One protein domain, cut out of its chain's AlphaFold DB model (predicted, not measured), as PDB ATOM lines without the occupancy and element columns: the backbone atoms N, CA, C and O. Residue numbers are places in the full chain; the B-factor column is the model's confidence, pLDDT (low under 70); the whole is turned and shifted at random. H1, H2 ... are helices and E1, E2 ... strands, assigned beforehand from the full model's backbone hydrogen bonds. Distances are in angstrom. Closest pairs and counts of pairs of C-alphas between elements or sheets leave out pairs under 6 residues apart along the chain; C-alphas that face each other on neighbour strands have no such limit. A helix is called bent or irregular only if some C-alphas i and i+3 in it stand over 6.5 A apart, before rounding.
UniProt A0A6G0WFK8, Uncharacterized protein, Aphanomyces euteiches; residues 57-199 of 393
ATOM      1  N   ARG A  57      11.148 -66.887  67.988       80.19
ATOM      2  CA  ARG A  57      10.689 -66.189  69.192       80.19
ATOM      3  C   ARG A  57      10.839 -67.092  70.410       80.19
ATOM      4  O   ARG A  57      10.447 -68.256  70.380       80.19
ATOM      5  N   SER A  58      11.404 -66.551  71.481       79.50
ATOM      6  CA  SER A  58      11.437 -67.204  72.788       79.50
ATOM      7  C   SER A  58      10.149 -66.923  73.548       79.50
ATOM      8  O   SER A  58       9.633 -65.808  73.488       79.50
ATOM      9  N   VAL A  59       9.663 -67.916  74.295       81.50
ATOM     10  CA  VAL A  59       8.546 -67.725  75.227       81.50
ATOM     11  C   VAL A  59       8.915 -66.618  76.210       81.50
ATOM     12  O   VAL A  59       9.966 -66.678  76.847       81.50
ATOM     13  N   VAL A  60       8.057 -65.606  76.310       80.31
ATOM     14  CA  VAL A  60       8.261 -64.481  77.223       80.31
ATOM     15  C   VAL A  60       7.722 -64.855  78.601       80.31
ATOM     16  O   VAL A  60       6.565 -65.268  78.752       80.31
ATOM     17  N   VAL A  61       8.590 -64.727  79.602       82.50
ATOM     18  CA  VAL A  61       8.229 -64.815  81.017       82.50
ATOM     19  C   VAL A  61       7.881 -63.410  81.483       82.50
ATOM     20  O   VAL A  61       8.631 -62.476  81.221       82.50
ATOM     21  N   TYR A  62       6.731 -63.274  82.132       84.56
ATOM     22  CA  TYR A  62       6.223 -62.002  82.630       84.56
ATOM     23  C   TYR A  62       6.199 -62.033  84.155       84.56
ATOM     24  O   TYR A  62       5.890 -63.074  84.733       84.56
ATOM     25  N   ASP A  63       6.464 -60.887  84.781       83.75
ATOM     26  CA  ASP A  63       6.511 -60.755  86.243       83.75
ATOM     27  C   ASP A  63       5.128 -60.921  86.894       83.75
ATOM     28  O   ASP A  63       5.003 -61.345  88.040       83.75
ATOM     29  N   SER A  64       4.058 -60.604  86.158       90.38
ATOM     30  CA  SER A  64       2.680 -60.743  86.621       90.38
ATOM     31  C   SER A  64       1.732 -61.151  85.495       90.38
ATOM     32  O   SER A  64       2.020 -60.998  84.304       90.38
ATOM     33  N   PHE A  65       0.560 -61.663  85.876       89.56
ATOM     34  CA  PHE A  65      -0.481 -62.029  84.919       89.56
ATOM     35  C   PHE A  65      -1.074 -60.815  84.185       89.56
ATOM     36  O   PHE A  65      -1.443 -60.924  83.015       89.56
ATOM     37  N   ASP A  66      -1.120 -59.650  84.830       91.38
ATOM     38  CA  ASP A  66      -1.573 -58.415  84.184       91.38
ATOM     39  C   ASP A  66      -0.541 -57.903  83.174       91.38
ATOM     40  O   ASP A  66      -0.914 -57.517  82.068       91.38
ATOM     41  N   ALA A  67       0.760 -57.993  83.488       92.25
ATOM     42  CA  ALA A  67       1.824 -57.678  82.534       92.25
ATOM     43  C   ALA A  67       1.767 -58.601  81.305       92.25
ATOM     44  O   ALA A  67       1.857 -58.130  80.172       92.25
ATOM     45  N   PHE A  68       1.539 -59.903  81.524       93.56
ATOM     46  CA  PHE A  68       1.278 -60.869  80.454       93.56
ATOM     47  C   PHE A  68       0.065 -60.473  79.604       93.56
ATOM     48  O   PHE A  68       0.149 -60.482  78.373       93.56
ATOM     49  N   THR A  69      -1.051 -60.141  80.256       94.25
ATOM     50  CA  THR A  69      -2.312 -59.816  79.585       94.25
ATOM     51  C   THR A  69      -2.161 -58.580  78.708       94.25
ATOM     52  O   THR A  69      -2.502 -58.644  77.531       94.25
ATOM     53  N   ASN A  70      -1.593 -57.499  79.246       94.25
ATOM     54  CA  ASN A  70      -1.419 -56.247  78.514       94.25
ATOM     55  C   ASN A  70      -0.451 -56.422  77.338       94.25
ATOM     56  O   ASN A  70      -0.823 -56.150  76.206       94.25
ATOM     57  N   ALA A  71       0.738 -56.991  77.564       94.00
ATOM     58  CA  ALA A  71       1.730 -57.152  76.497       94.00
ATOM     59  C   ALA A  71       1.254 -58.081  75.365       94.00
ATOM     60  O   ALA A  71       1.524 -57.833  74.188       94.00
ATOM     61  N   THR A  72       0.547 -59.164  75.707       94.19
ATOM     62  CA  THR A  72       0.018 -60.102  74.704       94.19
ATOM     63  C   THR A  72      -1.146 -59.484  73.935       94.19
ATOM     64  O   THR A  72      -1.240 -59.675  72.722       94.19
ATOM     65  N   PHE A  73      -2.012 -58.735  74.621       95.50
ATOM     66  CA  PHE A  73      -3.092 -57.992  73.986       95.50
ATOM     67  C   PHE A  73      -2.562 -56.916  73.048       95.50
ATOM     68  O   PHE A  73      -2.957 -56.927  71.890       95.50
ATOM     69  N   ASP A  74      -1.645 -56.061  73.500       95.06
ATOM     70  CA  ASP A  74      -1.091 -54.970  72.692       95.06
ATOM     71  C   ASP A  74      -0.511 -55.514  71.378       95.06
ATOM     72  O   ASP A  74      -0.837 -55.026  70.296       95.06
ATOM     73  N   PHE A  75       0.249 -56.613  71.456       94.12
ATOM     74  CA  PHE A  75       0.782 -57.300  70.279       94.12
ATOM     75  C   PHE A  75      -0.313 -57.853  69.348       94.12
ATOM     76  O   PHE A  75      -0.208 -57.735  68.127       94.12
ATOM     77  N   LEU A  76      -1.353 -58.495  69.892       95.69
ATOM     78  CA  LEU A  76      -2.427 -59.089  69.087       95.69
ATOM     79  C   LEU A  76      -3.376 -58.039  68.495       95.69
ATOM     80  O   LEU A  76      -3.836 -58.218  67.370       95.69
ATOM     81  N   HIS A  77      -3.653 -56.965  69.226       94.94
ATOM     82  CA  HIS A  77      -4.540 -55.879  68.821       94.94
ATOM     83  C   HIS A  77      -3.894 -54.980  67.756       94.94
ATOM     84  O   HIS A  77      -4.567 -54.533  66.824       94.94
ATOM     85  N   GLU A  78      -2.572 -54.783  67.819       94.50
ATOM     86  CA  GLU A  78      -1.820 -54.124  66.742       94.50
ATOM     87  C   GLU A  78      -1.963 -54.891  65.414       94.50
ATOM     88  O   GLU A  78      -2.161 -54.290  64.356       94.50
ATOM     89  N   LEU A  79      -1.927 -56.228  65.466       93.38
ATOM     90  CA  LEU A  79      -2.094 -57.080  64.286       93.38
ATOM     91  C   LEU A  79      -3.550 -57.171  63.825       93.38
ATOM     92  O   LEU A  79      -3.825 -57.169  62.621       93.38
ATOM     93  N   TYR A  80      -4.484 -57.270  64.766       94.19
ATOM     94  CA  TYR A  80      -5.885 -57.563  64.502       94.19
ATOM     95  C   TYR A  80      -6.789 -56.521  65.144       94.19
ATOM     96  O   TYR A  80      -7.017 -56.529  66.348       94.19
ATOM     97  N   ASN A  81      -7.356 -55.667  64.306       90.00
ATOM     98  CA  ASN A  81      -8.357 -54.681  64.682       90.00
ATOM     99  C   ASN A  81      -9.290 -54.424  63.492       90.00
ATOM    100  O   ASN A  81      -9.109 -54.981  62.401       90.00
ATOM    101  N   ASP A  82     -10.280 -53.561  63.692       85.75
ATOM    102  CA  ASP A  82     -11.250 -53.198  62.657       85.75
ATOM    103  C   ASP A  82     -10.616 -52.601  61.388       85.75
ATOM    104  O   ASP A  82     -11.194 -52.728  60.308       85.75
ATOM    105  N   GLN A  83      -9.424 -51.999  61.481       86.00
ATOM    106  CA  GLN A  83      -8.728 -51.395  60.341       86.00
ATOM    107  C   GLN A  83      -7.856 -52.401  59.580       86.00
ATOM    108  O   GLN A  83      -7.778 -52.345  58.351       86.00
ATOM    109  N   THR A  84      -7.193 -53.326  60.280       87.69
ATOM    110  CA  THR A  84      -6.292 -54.313  59.656       87.69
ATOM    111  C   THR A  84      -7.046 -55.509  59.078       87.69
ATOM    112  O   THR A  84      -6.612 -56.109  58.089       87.69
ATOM    113  N   MET A  85      -8.192 -55.862  59.662       88.00
ATOM    114  CA  MET A  85      -8.993 -57.007  59.244       88.00
ATOM    115  C   MET A  85     -10.059 -56.607  58.219       88.00
ATOM    116  O   MET A  85     -11.019 -55.909  58.536       88.00
ATOM    117  N   ALA A  86      -9.946 -57.147  57.001       83.44
ATOM    118  CA  ALA A  86     -10.901 -56.904  55.917       83.44
ATOM    119  C   ALA A  86     -12.362 -57.170  56.331       83.44
ATOM    120  O   ALA A  86     -12.672 -58.173  56.985       83.44
ATOM    121  N   THR A  87     -13.268 -56.291  55.904       78.56
ATOM    122  CA  THR A  87     -14.710 -56.401  56.160       78.56
ATOM    123  C   THR A  87     -15.249 -57.739  55.645       78.56
ATOM    124  O   THR A  87     -14.942 -58.148  54.526       78.56
ATOM    125  N   GLY A  88     -16.020 -58.453  56.469       75.88
ATOM    126  CA  GLY A  88     -16.553 -59.785  56.138       75.88
ATOM    127  C   GLY A  88     -15.563 -60.949  56.294       75.88
ATOM    128  O   GLY A  88     -15.925 -62.092  56.025       75.88
ATOM    129  N   ARG A  89     -14.323 -60.693  56.734       81.38
ATOM    130  CA  ARG A  89     -13.376 -61.745  57.126       81.38
ATOM    131  C   ARG A  89     -13.463 -62.003  58.632       81.38
ATOM    132  O   ARG A  89     -12.978 -61.202  59.435       81.38
ATOM    133  N   ASP A  90     -14.029 -63.152  58.986       85.81
ATOM    134  CA  ASP A  90     -14.247 -63.570  60.381       85.81
ATOM    135  C   ASP A  90     -13.086 -64.381  60.959       85.81
ATOM    136  O   ASP A  90     -12.968 -64.539  62.172       85.81
ATOM    137  N   THR A  91     -12.224 -64.933  60.105       89.62
ATOM    138  CA  THR A  91     -11.045 -65.686  60.535       89.62
ATOM    139  C   THR A  91      -9.832 -65.319  59.697       89.62
ATOM    140  O   THR A  91      -9.935 -65.084  58.491       89.62
ATOM    141  N   HIS A  92      -8.661 -65.264  60.325       90.62
ATOM    142  CA  HIS A  92      -7.403 -65.060  59.618       90.62
ATOM    143  C   HIS A  92      -6.256 -65.765  60.343       90.62
ATOM    144  O   HIS A  92      -6.228 -65.804  61.568       90.62
ATOM    145  N   PHE A  93      -5.324 -66.329  59.576       90.94
ATOM    146  CA  PHE A  93      -4.075 -66.900  60.070       90.94
ATOM    147  C   PHE A  93      -2.918 -66.185  59.383       90.94
ATOM    148  O   PHE A  93      -2.844 -66.180  58.149       90.94
ATOM    149  N   ASP A  94      -2.024 -65.614  60.181       90.69
ATOM    150  CA  ASP A  94      -0.786 -65.009  59.717       90.69
ATOM    151  C   ASP A  94       0.391 -65.953  59.995       90.69
ATOM    152  O   ASP A  94       0.807 -66.191  61.132       90.69
ATOM    153  N   SER A  95       0.958 -66.489  58.915       86.75
ATOM    154  CA  SER A  95       2.091 -67.407  58.972       86.75
ATOM    155  C   SER A  95       3.403 -66.734  59.370       86.75
ATOM    156  O   SER A  95       4.299 -67.438  59.834       86.75
ATOM    157  N   ARG A  96       3.532 -65.407  59.218       87.19
ATOM    158  CA  ARG A  96       4.761 -64.666  59.551       87.19
ATOM    159  C   ARG A  96       4.913 -64.467  61.051       87.19
ATOM    160  O   ARG A  96       6.017 -64.561  61.578       87.19
ATOM    161  N   THR A  97       3.805 -64.191  61.727       89.38
ATOM    162  CA  THR A  97       3.769 -63.970  63.176       89.38
ATOM    163  C   THR A  97       3.344 -65.217  63.954       89.38
ATOM    164  O   THR A  97       3.464 -65.229  65.176       89.38
ATOM    165  N   LEU A  98       2.900 -66.276  63.259       92.06
ATOM    166  CA  LEU A  98       2.258 -67.466  63.835       92.06
ATOM    167  C   LEU A  98       1.075 -67.121  64.731       92.06
ATOM    168  O   LEU A  98       0.904 -67.682  65.817       92.06
ATOM    169  N   THR A  99       0.253 -66.203  64.249       94.12
ATOM    170  CA  THR A  99      -0.949 -65.781  64.948       94.12
ATOM    171  C   THR A  99      -2.188 -66.146  64.145       94.12
ATOM    172  O   THR A  99      -2.148 -66.291  62.921       94.12
ATOM    173  N   PHE A 100      -3.294 -66.370  64.840       94.31
ATOM    174  CA  PHE A 100      -4.601 -66.434  64.204       94.31
ATOM    175  C   PHE A 100      -5.631 -65.695  65.032       94.31
ATOM    176  O   PHE A 100      -5.518 -65.605  66.253       94.31
ATOM    177  N   VAL A 101      -6.665 -65.224  64.351       94.31
ATOM    178  CA  VAL A 101      -7.809 -64.554  64.949       94.31
ATOM    179  C   VAL A 101      -9.101 -65.146  64.417       94.31
ATOM    180  O   VAL A 101      -9.214 -65.503  63.241       94.31
ATOM    181  N   HIS A 102     -10.080 -65.237  65.304       93.50
ATOM    182  CA  HIS A 102     -11.474 -65.436  64.978       93.50
ATOM    183  C   HIS A 102     -12.279 -64.303  65.612       93.50
ATOM    184  O   HIS A 102     -12.283 -64.165  66.835       93.50
ATOM    185  N   ARG A 103     -12.944 -63.493  64.789       92.56
ATOM    186  CA  ARG A 103     -13.832 -62.424  65.245       92.56
ATOM    187  C   ARG A 103     -15.275 -62.714  64.876       92.56
ATOM    188  O   ARG A 103     -15.539 -63.354  63.857       92.56
ATOM    189  N   ARG A 104     -16.202 -62.246  65.708       90.56
ATOM    190  CA  ARG A 104     -17.638 -62.359  65.447       90.56
ATOM    191  C   ARG A 104     -18.404 -61.242  66.158       90.56
ATOM    192  O   ARG A 104     -18.100 -60.970  67.321       90.56
ATOM    193  N   PRO A 105     -19.430 -60.647  65.522       90.81
ATOM    194  CA  PRO A 105     -20.337 -59.750  66.221       90.81
ATOM    195  C   PRO A 105     -21.178 -60.532  67.239       90.81
ATOM    196  O   PRO A 105     -21.777 -61.566  66.923       90.81
ATOM    197  N   VAL A 106     -21.232 -60.022  68.464       91.31
ATOM    198  CA  VAL A 106     -22.026 -60.548  69.571       91.31
ATOM    199  C   VAL A 106     -23.091 -59.517  69.918       91.31
ATOM    200  O   VAL A 106     -22.788 -58.412  70.360       91.31
ATOM    201  N   VAL A 107     -24.346 -59.906  69.711       90.25
ATOM    202  CA  VAL A 107     -25.524 -59.103  70.047       90.25
ATOM    203  C   VAL A 107     -25.989 -59.464  71.451       90.25
ATOM    204  O   VAL A 107     -26.214 -60.652  71.748       90.25
ATOM    205  N   LEU A 108     -26.115 -58.448  72.304       88.88
ATOM    206  CA  LEU A 108     -26.400 -58.590  73.726       88.88
ATOM    207  C   LEU A 108     -27.637 -57.783  74.147       88.88
ATOM    208  O   LEU A 108     -27.808 -56.643  73.711       88.88
ATOM    209  N   PRO A 109     -28.473 -58.338  75.047       87.12
ATOM    210  CA  PRO A 109     -29.606 -57.610  75.610       87.12
ATOM    211  C   PRO A 109     -29.111 -56.475  76.508       87.12
ATOM    212  O   PRO A 109     -28.048 -56.600  77.115       87.12
ATOM    213  N   LEU A 110     -29.866 -55.381  76.637       84.88
ATOM    214  CA  LEU A 110     -29.483 -54.238  77.487       84.88
ATOM    215  C   LEU A 110     -29.472 -54.572  78.990       84.88
ATOM    216  O   LEU A 110     -28.744 -53.951  79.770       84.88
ATOM    217  N   GLU A 111     -30.270 -55.557  79.389       87.56
ATOM    218  CA  GLU A 111     -30.384 -56.027  80.766       87.56
ATOM    219  C   GLU A 111     -29.285 -57.034  81.133       87.56
ATOM    220  O   GLU A 111     -28.668 -57.669  80.274       87.56
ATOM    221  N   ALA A 112     -29.053 -57.180  82.439       87.75
ATOM    222  CA  ALA A 112     -28.149 -58.186  82.979       87.75
ATOM    223  C   ALA A 112     -28.695 -59.599  82.728       87.75
ATOM    224  O   ALA A 112     -29.867 -59.887  82.985       87.75
ATOM    225  N   LEU A 113     -27.834 -60.498  82.261       89.25
ATOM    226  CA  LEU A 113     -28.204 -61.884  82.006       89.25
ATOM    227  C   LEU A 113     -28.244 -62.710  83.288       89.25
ATOM    228  O   LEU A 113     -27.350 -62.644  84.132       89.25
ATOM    229  N   SER A 114     -29.266 -63.558  83.401       88.19
ATOM    230  CA  SER A 114     -29.342 -64.521  84.493       88.19
ATOM    231  C   SER A 114     -28.272 -65.617  84.330       88.19
ATOM    232  O   SER A 114     -27.978 -66.038  83.205       88.19
ATOM    233  N   PRO A 115     -27.727 -66.168  85.434       86.31
ATOM    234  CA  PRO A 115     -26.727 -67.238  85.369       86.31
ATOM    235  C   PRO A 115     -27.201 -68.490  84.614       86.31
ATOM    236  O   PRO A 115     -26.397 -69.220  84.040       86.31
ATOM    237  N   GLN A 116     -28.513 -68.734  84.585       85.75
ATOM    238  CA  GLN A 116     -29.120 -69.877  83.897       85.75
ATOM    239  C   GLN A 116     -28.983 -69.777  82.370       85.75
ATOM    240  O   GLN A 116     -28.870 -70.798  81.694       85.75
ATOM    241  N   LEU A 117     -28.944 -68.554  81.832       87.12
ATOM    242  CA  LEU A 117     -28.810 -68.278  80.399       87.12
ATOM    243  C   LEU A 117     -27.348 -68.121  79.954       87.12
ATOM    244  O   LEU A 117     -27.080 -67.947  78.762       87.12
ATOM    245  N   PHE A 118     -26.388 -68.218  80.877       89.69
ATOM    246  CA  PHE A 118     -24.972 -68.006  80.583       89.69
ATOM    247  C   PHE A 118     -24.479 -68.893  79.436       89.69
ATOM    248  O   PHE A 118     -23.955 -68.385  78.450       89.69
ATOM    249  N   ASN A 119     -24.716 -70.208  79.501       87.31
ATOM    250  CA  ASN A 119     -24.223 -71.139  78.481       87.31
ATOM    251  C   ASN A 119     -24.826 -70.867  77.092       87.31
ATOM    252  O   ASN A 119     -24.115 -70.960  76.095       87.31
ATOM    253  N   SER A 120     -26.105 -70.481  77.015       87.88
ATOM    254  CA  SER A 120     -26.766 -70.149  75.742       87.88
ATOM    255  C   SER A 120     -26.266 -68.851  75.108       87.88
ATOM    256  O   SER A 120     -26.404 -68.677  73.899       87.88
ATOM    257  N   HIS A 121     -25.671 -67.949  75.892       89.88
ATOM    258  CA  HIS A 121     -25.029 -66.743  75.366       89.88
ATOM    259  C   HIS A 121     -23.526 -66.925  75.156       89.88
ATOM    260  O   HIS A 121     -22.988 -66.384  74.193       89.88
ATOM    261  N   LEU A 122     -22.864 -67.751  75.970       92.25
ATOM    262  CA  LEU A 122     -21.446 -68.077  75.835       92.25
ATOM    263  C   LEU A 122     -21.128 -68.671  74.457       92.25
ATOM    264  O   LEU A 122     -20.121 -68.306  73.861       92.25
ATOM    265  N   ILE A 123     -22.013 -69.513  73.907       91.56
ATOM    266  CA  ILE A 123     -21.834 -70.109  72.570       91.56
ATOM    267  C   ILE A 123     -21.740 -69.081  71.431       91.56
ATOM    268  O   ILE A 123     -21.294 -69.418  70.336       91.56
ATOM    269  N   ARG A 124     -22.184 -67.835  71.661       90.62
ATOM    270  CA  ARG A 124     -22.099 -66.753  70.671       90.62
ATOM    271  C   ARG A 124     -20.690 -66.169  70.581       90.62
ATOM    272  O   ARG A 124     -20.366 -65.563  69.563       90.62
ATOM    273  N   PHE A 125     -19.866 -66.355  71.612       93.44
ATOM    274  CA  PHE A 125     -18.507 -65.831  71.651       93.44
ATOM    275  C   PHE A 125     -17.541 -66.717  70.843       93.44
ATOM    276  O   PHE A 125     -17.632 -67.950  70.883       93.44
ATOM    277  N   PRO A 126     -16.587 -66.115  70.112       93.75
ATOM    278  CA  PRO A 126     -15.622 -66.858  69.313       93.75
ATOM    279  C   PRO A 126     -14.688 -67.684  70.202       93.75
ATOM    280  O   PRO A 126     -14.165 -67.207  71.208       93.75
ATOM    281  N   GLY A 127     -14.462 -68.944  69.829       92.38
ATOM    282  CA  GLY A 127     -13.546 -69.829  70.555       92.38
ATOM    283  C   GLY A 127     -14.042 -70.296  71.927       92.38
ATOM    284  O   GLY A 127     -13.241 -70.840  72.682       92.38
ATOM    285  N   ALA A 128     -15.336 -70.149  72.238       93.56
ATOM    286  CA  ALA A 128     -15.925 -70.499  73.536       93.56
ATOM    287  C   ALA A 128     -15.566 -71.913  74.039       93.56
ATOM    288  O   ALA A 128     -15.360 -72.105  75.236       93.56
ATOM    289  N   MET A 129     -15.409 -72.898  73.145       92.50
ATOM    290  CA  MET A 129     -14.962 -74.261  73.485       92.50
ATOM    291  C   MET A 129     -13.601 -74.309  74.202       92.50
ATOM    292  O   MET A 129     -13.351 -75.223  74.985       92.50
ATOM    293  N   PHE A 130     -12.725 -73.334  73.962       93.19
ATOM    294  CA  PHE A 130     -11.366 -73.286  74.504       93.19
ATOM    295  C   PHE A 130     -11.242 -72.429  75.766       93.19
ATOM    296  O   PHE A 130     -10.135 -72.191  76.242       93.19
ATOM    297  N   TYR A 131     -12.349 -71.940  76.324       94.25
ATOM    298  CA  TYR A 131     -12.286 -71.034  77.466       94.25
ATOM    299  C   TYR A 131     -11.954 -71.788  78.757       94.25
ATOM    300  O   TYR A 131     -12.665 -72.709  79.171       94.25
ATOM    301  N   GLY A 132     -10.880 -71.354  79.419       93.25
ATOM    302  CA  GLY A 132     -10.545 -71.763  80.778       93.25
ATOM    303  C   GLY A 132     -11.507 -71.174  81.806       93.25
ATOM    304  O   GLY A 132     -12.479 -70.493  81.468       93.25
ATOM    305  N   ARG A 133     -11.254 -71.426  83.093       92.75
ATOM    306  CA  ARG A 133     -12.110 -70.887  84.162       92.75
ATOM    307  C   ARG A 133     -12.085 -69.356  84.180       92.75
ATOM    308  O   ARG A 133     -13.149 -68.756  84.217       92.75
ATOM    309  N   GLY A 134     -10.905 -68.744  84.046       92.75
ATOM    310  CA  GLY A 134     -10.751 -67.283  84.014       92.75
ATOM    311  C   GLY A 134     -11.529 -66.603  82.892       92.75
ATOM    312  O   GLY A 134     -12.301 -65.688  83.148       92.75
ATOM    313  N   MET A 135     -11.399 -67.104  81.660       94.75
ATOM    314  CA  MET A 135     -12.118 -66.558  80.506       94.75
ATOM    315  C   MET A 135     -13.640 -66.706  80.644       94.75
ATOM    316  O   MET A 135     -14.389 -65.795  80.303       94.75
ATOM    317  N   ARG A 136     -14.120 -67.832  81.189       94.62
ATOM    318  CA  ARG A 136     -15.557 -68.025  81.445       94.62
ATOM    319  C   ARG A 136     -16.077 -67.106  82.543       94.62
ATOM    320  O   ARG A 136     -17.168 -66.575  82.381       94.62
ATOM    321  N   THR A 137     -15.319 -66.906  83.621       93.56
ATOM    322  CA  THR A 137     -15.673 -65.945  84.677       93.56
ATOM    323  C   THR A 137     -15.721 -64.526  84.121       93.56
ATOM    324  O   THR A 137     -16.718 -63.850  84.319       93.56
ATOM    325  N   PHE A 138     -14.736 -64.130  83.311       94.56
ATOM    326  CA  PHE A 138     -14.743 -62.845  82.610       94.56
ATOM    327  C   PHE A 138     -16.014 -62.635  81.771       94.56
ATOM    328  O   PHE A 138     -16.683 -61.613  81.907       94.56
ATOM    329  N   VAL A 139     -16.395 -63.616  80.942       94.50
ATOM    330  CA  VAL A 139     -17.626 -63.507  80.141       94.50
ATOM    331  C   VAL A 139     -18.874 -63.524  81.027       94.50
ATOM    332  O   VAL A 139     -19.838 -62.829  80.724       94.50
ATOM    333  N   ALA A 140     -18.882 -64.283  82.124       93.88
ATOM    334  CA  ALA A 140     -20.010 -64.313  83.053       93.88
ATOM    335  C   ALA A 140     -20.208 -62.957  83.743       93.88
ATOM    336  O   ALA A 140     -21.332 -62.463  83.778       93.88
ATOM    337  N   ASP A 141     -19.125 -62.337  84.210       93.00
ATOM    338  CA  ASP A 141     -19.143 -61.016  84.840       93.00
ATOM    339  C   ASP A 141     -19.555 -59.935  83.832       93.00
ATOM    340  O   ASP A 141     -20.347 -59.048  84.149       93.00
ATOM    341  N   PHE A 142     -19.087 -60.045  82.584       92.38
ATOM    342  CA  PHE A 142     -19.477 -59.141  81.506       92.38
ATOM    343  C   PHE A 142     -20.961 -59.274  81.128       92.38
ATOM    344  O   PHE A 142     -21.641 -58.272  80.925       92.38
ATOM    345  N   LEU A 143     -21.498 -60.493  81.046       92.62
ATOM    346  CA  LEU A 143     -22.911 -60.719  80.723       92.62
ATOM    347  C   LEU A 143     -23.842 -60.432  81.912       92.62
ATOM    348  O   LEU A 143     -24.993 -60.051  81.706       92.62
ATOM    349  N   GLY A 144     -23.357 -60.595  83.143       91.56
ATOM    350  CA  GLY A 144     -24.122 -60.436  84.382       91.56
ATOM    351  C   GLY A 144     -24.402 -58.989  84.793       91.56
ATOM    352  O   GLY A 144     -25.018 -58.770  85.835       91.56
ATOM    353  N   VAL A 145     -23.976 -58.000  84.000       91.00
ATOM    354  CA  VAL A 145     -24.200 -56.572  84.267       91.00
ATOM    355  C   VAL A 145     -24.950 -55.889  83.118       91.00
ATOM    356  O   VAL A 145     -24.996 -56.381  81.991       91.00
ATOM    357  N   ASN A 146     -25.585 -54.752  83.416       89.31
ATOM    358  CA  ASN A 146     -26.382 -53.993  82.446       89.31
ATOM    359  C   ASN A 146     -25.509 -53.260  81.408       89.31
ATOM    360  O   ASN A 146     -24.315 -53.053  81.622       89.31
ATOM    361  N   ALA A 147     -26.118 -52.806  80.308       85.38
ATOM    362  CA  ALA A 147     -25.453 -52.094  79.207       85.38
ATOM    363  C   ALA A 147     -24.513 -50.961  79.655       85.38
ATOM    364  O   ALA A 147     -23.379 -50.864  79.187       85.38
ATOM    365  N   ILE A 148     -24.967 -50.127  80.594       85.44
ATOM    366  CA  ILE A 148     -24.205 -48.973  81.091       85.44
ATOM    367  C   ILE A 148     -22.938 -49.440  81.811       85.44
ATOM    368  O   ILE A 148     -21.848 -48.950  81.523       85.44
ATOM    369  N   THR A 149     -23.074 -50.420  82.705       87.06
ATOM    370  CA  THR A 149     -21.944 -50.972  83.462       87.06
ATOM    371  C   THR A 149     -21.007 -51.749  82.540       87.06
ATOM    372  O   THR A 149     -19.797 -51.605  82.657       87.06
ATOM    373  N   ARG A 150     -21.536 -52.494  81.557       87.75
ATOM    374  CA  ARG A 150     -20.725 -53.241  80.574       87.75
ATOM    375  C   ARG A 150     -19.747 -52.356  79.815       87.75
ATOM    376  O   ARG A 150     -18.615 -52.772  79.605       87.75
ATOM    377  N   ARG A 151     -20.154 -51.138  79.449       84.12
ATOM    378  CA  ARG A 151     -19.279 -50.168  78.763       84.12
ATOM    379  C   ARG A 151     -18.114 -49.684  79.635       84.12
ATOM    380  O   ARG A 151     -17.137 -49.176  79.100       84.12
ATOM    381  N   GLN A 152     -18.223 -49.826  80.955       84.44
ATOM    382  CA  GLN A 152     -17.190 -49.463  81.932       84.44
ATOM    383  C   GLN A 152     -16.402 -50.681  82.441       84.44
ATOM    384  O   GLN A 152     -15.371 -50.519  83.094       84.44
ATOM    385  N   SER A 153     -16.887 -51.894  82.170       85.06
ATOM    386  CA  SER A 153     -16.253 -53.141  82.584       85.06
ATOM    387  C   SER A 153     -14.944 -53.397  81.841       85.06
ATOM    388  O   SER A 153     -14.677 -52.859  80.769       85.06
ATOM    389  N   ARG A 154     -14.135 -54.303  82.398       82.69
ATOM    390  CA  ARG A 154     -12.985 -54.877  81.696       82.69
ATOM    391  C   ARG A 154     -13.476 -55.516  80.391       82.69
ATOM    392  O   ARG A 154     -14.398 -56.325  80.419       82.69
ATOM    393  N   LEU A 155     -12.843 -55.167  79.271       90.44
ATOM    394  CA  LEU A 155     -13.181 -55.675  77.931       90.44
ATOM    395  C   LEU A 155     -12.139 -56.657  77.386       90.44
ATOM    396  O   LEU A 155     -12.190 -57.007  76.215       90.44
ATOM    397  N   LEU A 156     -11.198 -57.096  78.225       94.62
ATOM    398  CA  LEU A 156     -10.059 -57.919  77.837       94.62
ATOM    399  C   LEU A 156      -9.772 -58.987  78.887       94.62
ATOM    400  O   LEU A 156      -9.592 -58.670  80.062       94.62
ATOM    401  N   GLN A 157      -9.590 -60.224  78.447       94.94
ATOM    402  CA  GLN A 157      -9.025 -61.292  79.257       94.94
ATOM    403  C   GLN A 157      -8.115 -62.158  78.390       94.94
ATOM    404  O   GLN A 157      -8.472 -62.513  77.269       94.94
ATOM    405  N   CYS A 158      -6.949 -62.532  78.912       95.88
ATOM    406  CA  CYS A 158      -6.060 -63.491  78.264       95.88
ATOM    407  C   CYS A 158      -5.963 -64.781  79.081       95.88
ATOM    408  O   CYS A 158      -6.373 -64.847  80.239       95.88
ATOM    409  N   GLN A 159      -5.445 -65.832  78.462       94.88
ATOM    410  CA  GLN A 159      -5.109 -67.084  79.123       94.88
ATOM    411  C   GLN A 159      -3.935 -67.751  78.408       94.88
ATOM    412  O   GLN A 159      -3.777 -67.634  77.189       94.88
ATOM    413  N   ARG A 160      -3.135 -68.492  79.169       92.94
ATOM    414  CA  ARG A 160      -2.004 -69.260  78.650       92.94
ATOM    415  C   ARG A 160      -2.368 -70.727  78.499       92.94
ATOM    416  O   ARG A 160      -2.863 -71.350  79.435       92.94
ATOM    417  N   ALA A 161      -2.103 -71.293  77.333       91.75
ATOM    418  CA  ALA A 161      -2.373 -72.689  77.058       91.75
ATOM    419  C   ALA A 161      -1.101 -73.531  77.113       91.75
ATOM    420  O   ALA A 161      -0.106 -73.247  76.435       91.75
ATOM    421  N   TYR A 162      -1.174 -74.601  77.894       88.62
ATOM    422  CA  TYR A 162      -0.090 -75.549  78.076       88.62
ATOM    423  C   TYR A 162      -0.377 -76.875  77.376       88.62
ATOM    424  O   TYR A 162      -1.527 -77.278  77.184       88.62
ATOM    425  N   TYR A 163       0.703 -77.545  76.990       85.38
ATOM    426  CA  TYR A 163       0.687 -78.882  76.420       85.38
ATOM    427  C   TYR A 163       1.870 -79.664  76.997       85.38
ATOM    428  O   TYR A 163       3.018 -79.261  76.797       85.38
ATOM    429  N   PHE A 164       1.617 -80.737  77.757       81.69
ATOM    430  CA  PHE A 164       2.658 -81.481  78.490       81.69
ATOM    431  C   PHE A 164       3.564 -80.576  79.355       81.69
ATOM    432  O   PHE A 164       4.785 -80.731  79.385       81.69
ATOM    433  N   GLY A 165       2.968 -79.588  80.031       78.88
ATOM    434  CA  GLY A 165       3.686 -78.634  80.887       78.88
ATOM    435  C   GLY A 165       4.520 -77.575  80.149       78.88
ATOM    436  O   GLY A 165       5.128 -76.729  80.802       78.88
ATOM    437  N   MET A 166       4.541 -77.574  78.812       83.38
ATOM    438  CA  MET A 166       5.191 -76.540  77.999       83.38
ATOM    439  C   MET A 166       4.174 -75.503  77.521       83.38
ATOM    440  O   MET A 166       3.039 -75.851  77.198       83.38
ATOM    441  N   VAL A 167       4.583 -74.233  77.447       88.31
ATOM    442  CA  VAL A 167       3.750 -73.168  76.870       88.31
ATOM    443  C   VAL A 167       3.611 -73.411  75.377       88.31
ATOM    444  O   VAL A 167       4.610 -73.491  74.663       88.31
ATOM    445  N   TRP A 168       2.370 -73.535  74.918       87.06
ATOM    446  CA  TRP A 168       2.076 -73.892  73.537       87.06
ATOM    447  C   TRP A 168       1.388 -72.756  72.781       87.06
ATOM    448  O   TRP A 168       1.701 -72.499  71.619       87.06
ATOM    449  N   MET A 169       0.468 -72.050  73.440       92.19
ATOM    450  CA  MET A 169      -0.228 -70.896  72.870       92.19
ATOM    451  C   MET A 169      -0.555 -69.878  73.958       92.19
ATOM    452  O   MET A 169      -0.850 -70.264  75.085       92.19
ATOM    453  N   ASP A 170      -0.574 -68.601  73.596       94.50
ATOM    454  CA  ASP A 170      -1.180 -67.546  74.409       94.50
ATOM    455  C   ASP A 170      -2.401 -67.001  73.672       94.50
ATOM    456  O   ASP A 170      -2.356 -66.785  72.460       94.50
ATOM    457  N   VAL A 171      -3.508 -66.832  74.387       95.31
ATOM    458  CA  VAL A 171      -4.813 -66.499  73.810       95.31
ATOM    459  C   VAL A 171      -5.378 -65.280  74.515       95.31
ATOM    460  O   VAL A 171      -5.364 -65.234  75.742       95.31
ATOM    461  N   CYS A 172      -5.951 -64.350  73.758       97.06
ATOM    462  CA  CYS A 172      -6.685 -63.213  74.298       97.06
ATOM    463  C   CYS A 172      -8.079 -63.121  73.680       97.06
ATOM    464  O   CYS A 172      -8.257 -63.321  72.476       97.06
ATOM    465  N   LEU A 173      -9.054 -62.822  74.535       97.06
ATOM    466  CA  LEU A 173     -10.403 -62.426  74.173       97.06
ATOM    467  C   LEU A 173     -10.562 -60.950  74.507       97.06
ATOM    468  O   LEU A 173     -10.375 -60.567  75.663       97.06
ATOM    469  N   TRP A 174     -10.957 -60.146  73.528       96.06
ATOM    470  CA  TRP A 174     -11.372 -58.777  73.794       96.06
ATOM    471  C   TRP A 174     -12.636 -58.396  73.041       96.06
ATOM    472  O   TRP A 174     -13.068 -59.091  72.117       96.06
ATOM    473  N   LEU A 175     -13.258 -57.317  73.504       94.19
ATOM    474  CA  LEU A 175     -14.542 -56.827  73.033       94.19
ATOM    475  C   LEU A 175     -14.409 -55.362  72.634       94.19
ATOM    476  O   LEU A 175     -14.010 -54.531  73.447       94.19
ATOM    477  N   GLU A 176     -14.788 -55.047  71.403       91.12
ATOM    478  CA  GLU A 176     -14.850 -53.677  70.896       91.12
ATOM    479  C   GLU A 176     -16.319 -53.302  70.666       91.12
ATOM    480  O   GLU A 176     -17.035 -54.049  69.994       91.12
ATOM    481  N   PRO A 177     -16.822 -52.201  71.249       88.19
ATOM    482  CA  PRO A 177     -18.196 -51.779  71.019       88.19
ATOM    483  C   PRO A 177     -18.363 -51.330  69.565       88.19
ATOM    484  O   PRO A 177     -17.627 -50.464  69.091       88.19
ATOM    485  N   LEU A 178     -19.356 -51.882  68.867       84.25
ATOM    486  CA  LEU A 178     -19.799 -51.313  67.598       84.25
ATOM    487  C   LEU A 178     -20.702 -50.123  67.905       84.25
ATOM    488  O   LEU A 178     -21.480 -50.162  68.859       84.25
ATOM    489  N   MET A 179     -20.584 -49.060  67.106       68.44
ATOM    490  CA  MET A 179     -21.434 -47.879  67.250       68.44
ATOM    491  C   MET A 179     -22.905 -48.319  67.293       68.44
ATOM    492  O   MET A 179     -23.342 -49.011  66.371       68.44
ATOM    493  N   PRO A 180     -23.652 -47.975  68.356       60.78
ATOM    494  CA  PRO A 180     -25.048 -48.356  68.453       60.78
ATOM    495  C   PRO A 180     -25.837 -47.591  67.392       60.78
ATOM    496  O   PRO A 180     -25.712 -46.370  67.288       60.78
ATOM    497  N   ASP A 181     -26.683 -48.290  66.640       59.16
ATOM    498  CA  ASP A 181     -27.786 -47.615  65.966       59.16
ATOM    499  C   ASP A 181     -28.693 -47.052  67.068       59.16
ATOM    500  O   ASP A 181     -29.165 -47.806  67.923       59.16
ATOM    501  N   GLU A 182     -28.929 -45.735  67.076       57.94
ATOM    502  CA  GLU A 182     -29.693 -45.026  68.125       57.94
ATOM    503  C   GLU A 182     -31.129 -45.563  68.318       57.94
ATOM    504  O   GLU A 182     -31.788 -45.261  69.310       57.94
ATOM    505  N   THR A 183     -31.612 -46.387  67.389       59.69
ATOM    506  CA  THR A 183     -32.927 -47.041  67.395       59.69
ATOM    507  C   THR A 183     -32.912 -48.489  67.894       59.69
ATOM    508  O   THR A 183     -33.976 -49.102  68.005       59.69
ATOM    509  N   SER A 184     -31.742 -49.062  68.187       64.00
ATOM    510  CA  SER A 184     -31.600 -50.475  68.550       64.00
ATOM    511  C   SER A 184     -31.740 -50.709  70.060       64.00
ATOM    512  O   SER A 184     -31.130 -50.039  70.889       64.00
ATOM    513  N   SER A 185     -32.552 -51.699  70.438       70.38
ATOM    514  CA  SER A 185     -32.715 -52.153  71.826       70.38
ATOM    515  C   SER A 185     -31.639 -53.161  72.256       70.38
ATOM    516  O   SER A 185     -31.868 -53.957  73.166       70.38
ATOM    517  N   GLU A 186     -30.500 -53.196  71.565       81.25
ATOM    518  CA  GLU A 186     -29.454 -54.208  71.713       81.25
ATOM    519  C   GLU A 186     -28.077 -53.540  71.629       81.25
ATOM    520  O   GLU A 186     -27.862 -52.661  70.801       81.25
ATOM    521  N   ASP A 187     -27.131 -53.968  72.469       85.69
ATOM    522  CA  ASP A 187     -25.729 -53.575  72.300       85.69
ATOM    523  C   ASP A 187     -25.028 -54.602  71.404       85.69
ATOM    524  O   ASP A 187     -25.150 -55.817  71.614       85.69
ATOM    525  N   VAL A 188     -24.228 -54.123  70.453       88.88
ATOM    526  CA  VAL A 188     -23.417 -54.975  69.579       88.88
ATOM    527  C   VAL A 188     -21.939 -54.772  69.894       88.88
ATOM    528  O   VAL A 188     -21.443 -53.649  69.900       88.88
ATOM    529  N   TYR A 189     -21.223 -55.871  70.132       91.12
ATOM    530  CA  TYR A 189     -19.772 -55.875  70.324       91.12
ATOM    531  C   TYR A 189     -19.109 -56.760  69.274       91.12
ATOM    532  O   TYR A 189     -19.611 -57.843  68.973       91.12
ATOM    533  N   MET A 190     -17.954 -56.355  68.752       92.06
ATOM    534  CA  MET A 190     -17.072 -57.270  68.039       92.06
ATOM    535  C   MET A 190     -16.235 -58.011  69.069       92.06
ATOM    536  O   MET A 190     -15.409 -57.416  69.759       92.06
ATOM    537  N   ALA A 191     -16.465 -59.314  69.188       94.62
ATOM    538  CA  ALA A 191     -15.627 -60.168  70.007       94.62
ATOM    539  C   ALA A 191     -14.481 -60.705  69.161       94.62
ATOM    540  O   ALA A 191     -14.708 -61.266  68.086       94.62
ATOM    541  N   TYR A 192     -13.268 -60.577  69.675       95.56
ATOM    542  CA  TYR A 192     -12.044 -61.038  69.046       95.56
ATOM    543  C   TYR A 192     -11.416 -62.132  69.894       95.56
ATOM    544  O   TYR A 192     -11.061 -61.898  71.042       95.56
ATOM    545  N   TYR A 193     -11.254 -63.320  69.323       95.94
ATOM    546  CA  TYR A 193     -10.462 -64.400  69.896       95.94
ATOM    547  C   TYR A 193      -9.189 -64.537  69.072       95.94
ATOM    548  O   TYR A 193      -9.226 -65.096  67.972       95.94
ATOM    549  N   ALA A 194      -8.071 -64.020  69.575       96.44
ATOM    550  CA  ALA A 194      -6.788 -64.131  68.891       96.44
ATOM    551  C   ALA A 194      -5.776 -64.930  69.703       96.44
ATOM    552  O   ALA A 194      -5.864 -65.058  70.925       96.44
ATOM    553  N   THR A 195      -4.843 -65.551  68.996       95.38
ATOM    554  CA  THR A 195      -3.898 -66.508  69.561       95.38
ATOM    555  C   THR A 195      -2.521 -66.311  68.956       95.38
ATOM    556  O   THR A 195      -2.390 -66.147  67.744       95.38
ATOM    557  N   VAL A 196      -1.499 -66.396  69.802       94.19
ATOM    558  CA  VAL A 196      -0.092 -66.525  69.419       94.19
ATOM    559  C   VAL A 196       0.333 -67.971  69.629       94.19
ATOM    560  O   VAL A 196       0.158 -68.519  70.719       94.19
ATOM    561  N   VAL A 197       0.900 -68.596  68.599       92.25
ATOM    562  CA  VAL A 197       1.434 -69.958  68.686       92.25
ATOM    563  C   VAL A 197       2.927 -69.913  68.983       92.25
ATOM    564  O   VAL A 197       3.713 -69.344  68.225       92.25
ATOM    565  N   TRP A 198       3.329 -70.580  70.062       89.69
ATOM    566  CA  TRP A 198       4.729 -70.712  70.442       89.69
ATOM    567  C   TRP A 198       5.321 -71.964  69.797       89.69
ATOM    568  O   TRP A 198       5.113 -73.088  70.250       89.69
ATOM    569  N   ALA A 199       6.062 -71.772  68.707       85.75
ATOM    570  CA  ALA A 199       6.776 -72.840  68.020       85.75
ATOM    571  C   ALA A 199       8.208 -72.406  67.697       85.75
ATOM    572  O   ALA A 199       8.447 -71.267  67.306       85.75
TER     573      ALA A 199
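What this domain is: This is residues 57 to 199 of the 393 residues of an uncharacterized protein of Aphanomyces euteiches (UniProt A0A6G0WFK8). A twisted sheet of five antiparallel strands forms the middle layer of this domain; H1 crosses one of its faces, and H3 lies along the other face near E3, with the short H2 packed on H3. The long strands E2, E4 and E5 run along the longest axis, and the small H4 only grazes the sheet. The printed part has 143 residues, with four named helices and five named strands in the order H1 E1 E2 H2 H3 H4 E3 E4 E5, and the sheet's order is E1 E2 E5 E4 E3. The class is mixed, helices and strands; the whole is compact, with a radius of gyration of the C-alphas of 15.5 A and spans of 48 by 32 by 24 A.

Where its parts are: H1, residues 65 to 79, begins at C-alpha 65 (-0.481, -62.029, 84.919) and is 21.3 A long. E1 is residues 91 to 94, and E2, residues 99 to 109, is 31.6 A long. H2, residues 115 to 122, is irregular: C-alphas 116 and 119 are 7.4 A apart. H3, residues 133 to 143, is 15.2 A long, and H4 is residues 147 to 150. E3, residues 156 to 163, is 23.6 A long. E4, residues 166 to 177, and E5, residues 186 to 197, are each 34.8 A long; E5 ends at C-alpha 197 (1.434, -69.958, 68.686).

How they stand to each other: E1 and E2 form a hairpin, with N 94 and O 99 2.8 A apart. E2 and E5 are antiparallel at 161 degrees, with N 102 and O 193 at 2.8 A. E3, E4 and E5 form a meander, each strand the antiparallel neighbour of the one before: N 159 and O 171 are 2.8 A apart, N 190 and O 176 2.8 A. H1 is on the sheet at a height of 8.2 A and runs across the strands, at 80 degrees to E3 on the local plane; their closest C-alphas are Thr 69 and Cys 158, 5.4 A. H3 is on the opposite face at a height of 7.1 A, giving three layers, helices on both faces of a sheet; it runs along the strands, at 23 degrees to E3 on the local plane, and its closest C-alphas to E3 are Met 135 and Gln 157, 6.2 A. H2 and H3 touch, about perpendicular at 76 degrees, closest at the C-alphas of Phe 118 and Ala 140, 6.7 A. H1 and H3 are apart. Every O i to N i+4 pair is within hydrogen-bond range in H3, 10 of 11 in H1 and 2 of 4 in H2; H4 is too short for such a pair.

The domain as a whole: The C-alphas farthest apart are those of Phe 164 and Thr 183, 50.7 A. The printed part has no cut, and the link H1 to E1, 11 residues, is long. The mean pLDDT of the printed part is 88.7; residues 179 to 184 are under 70.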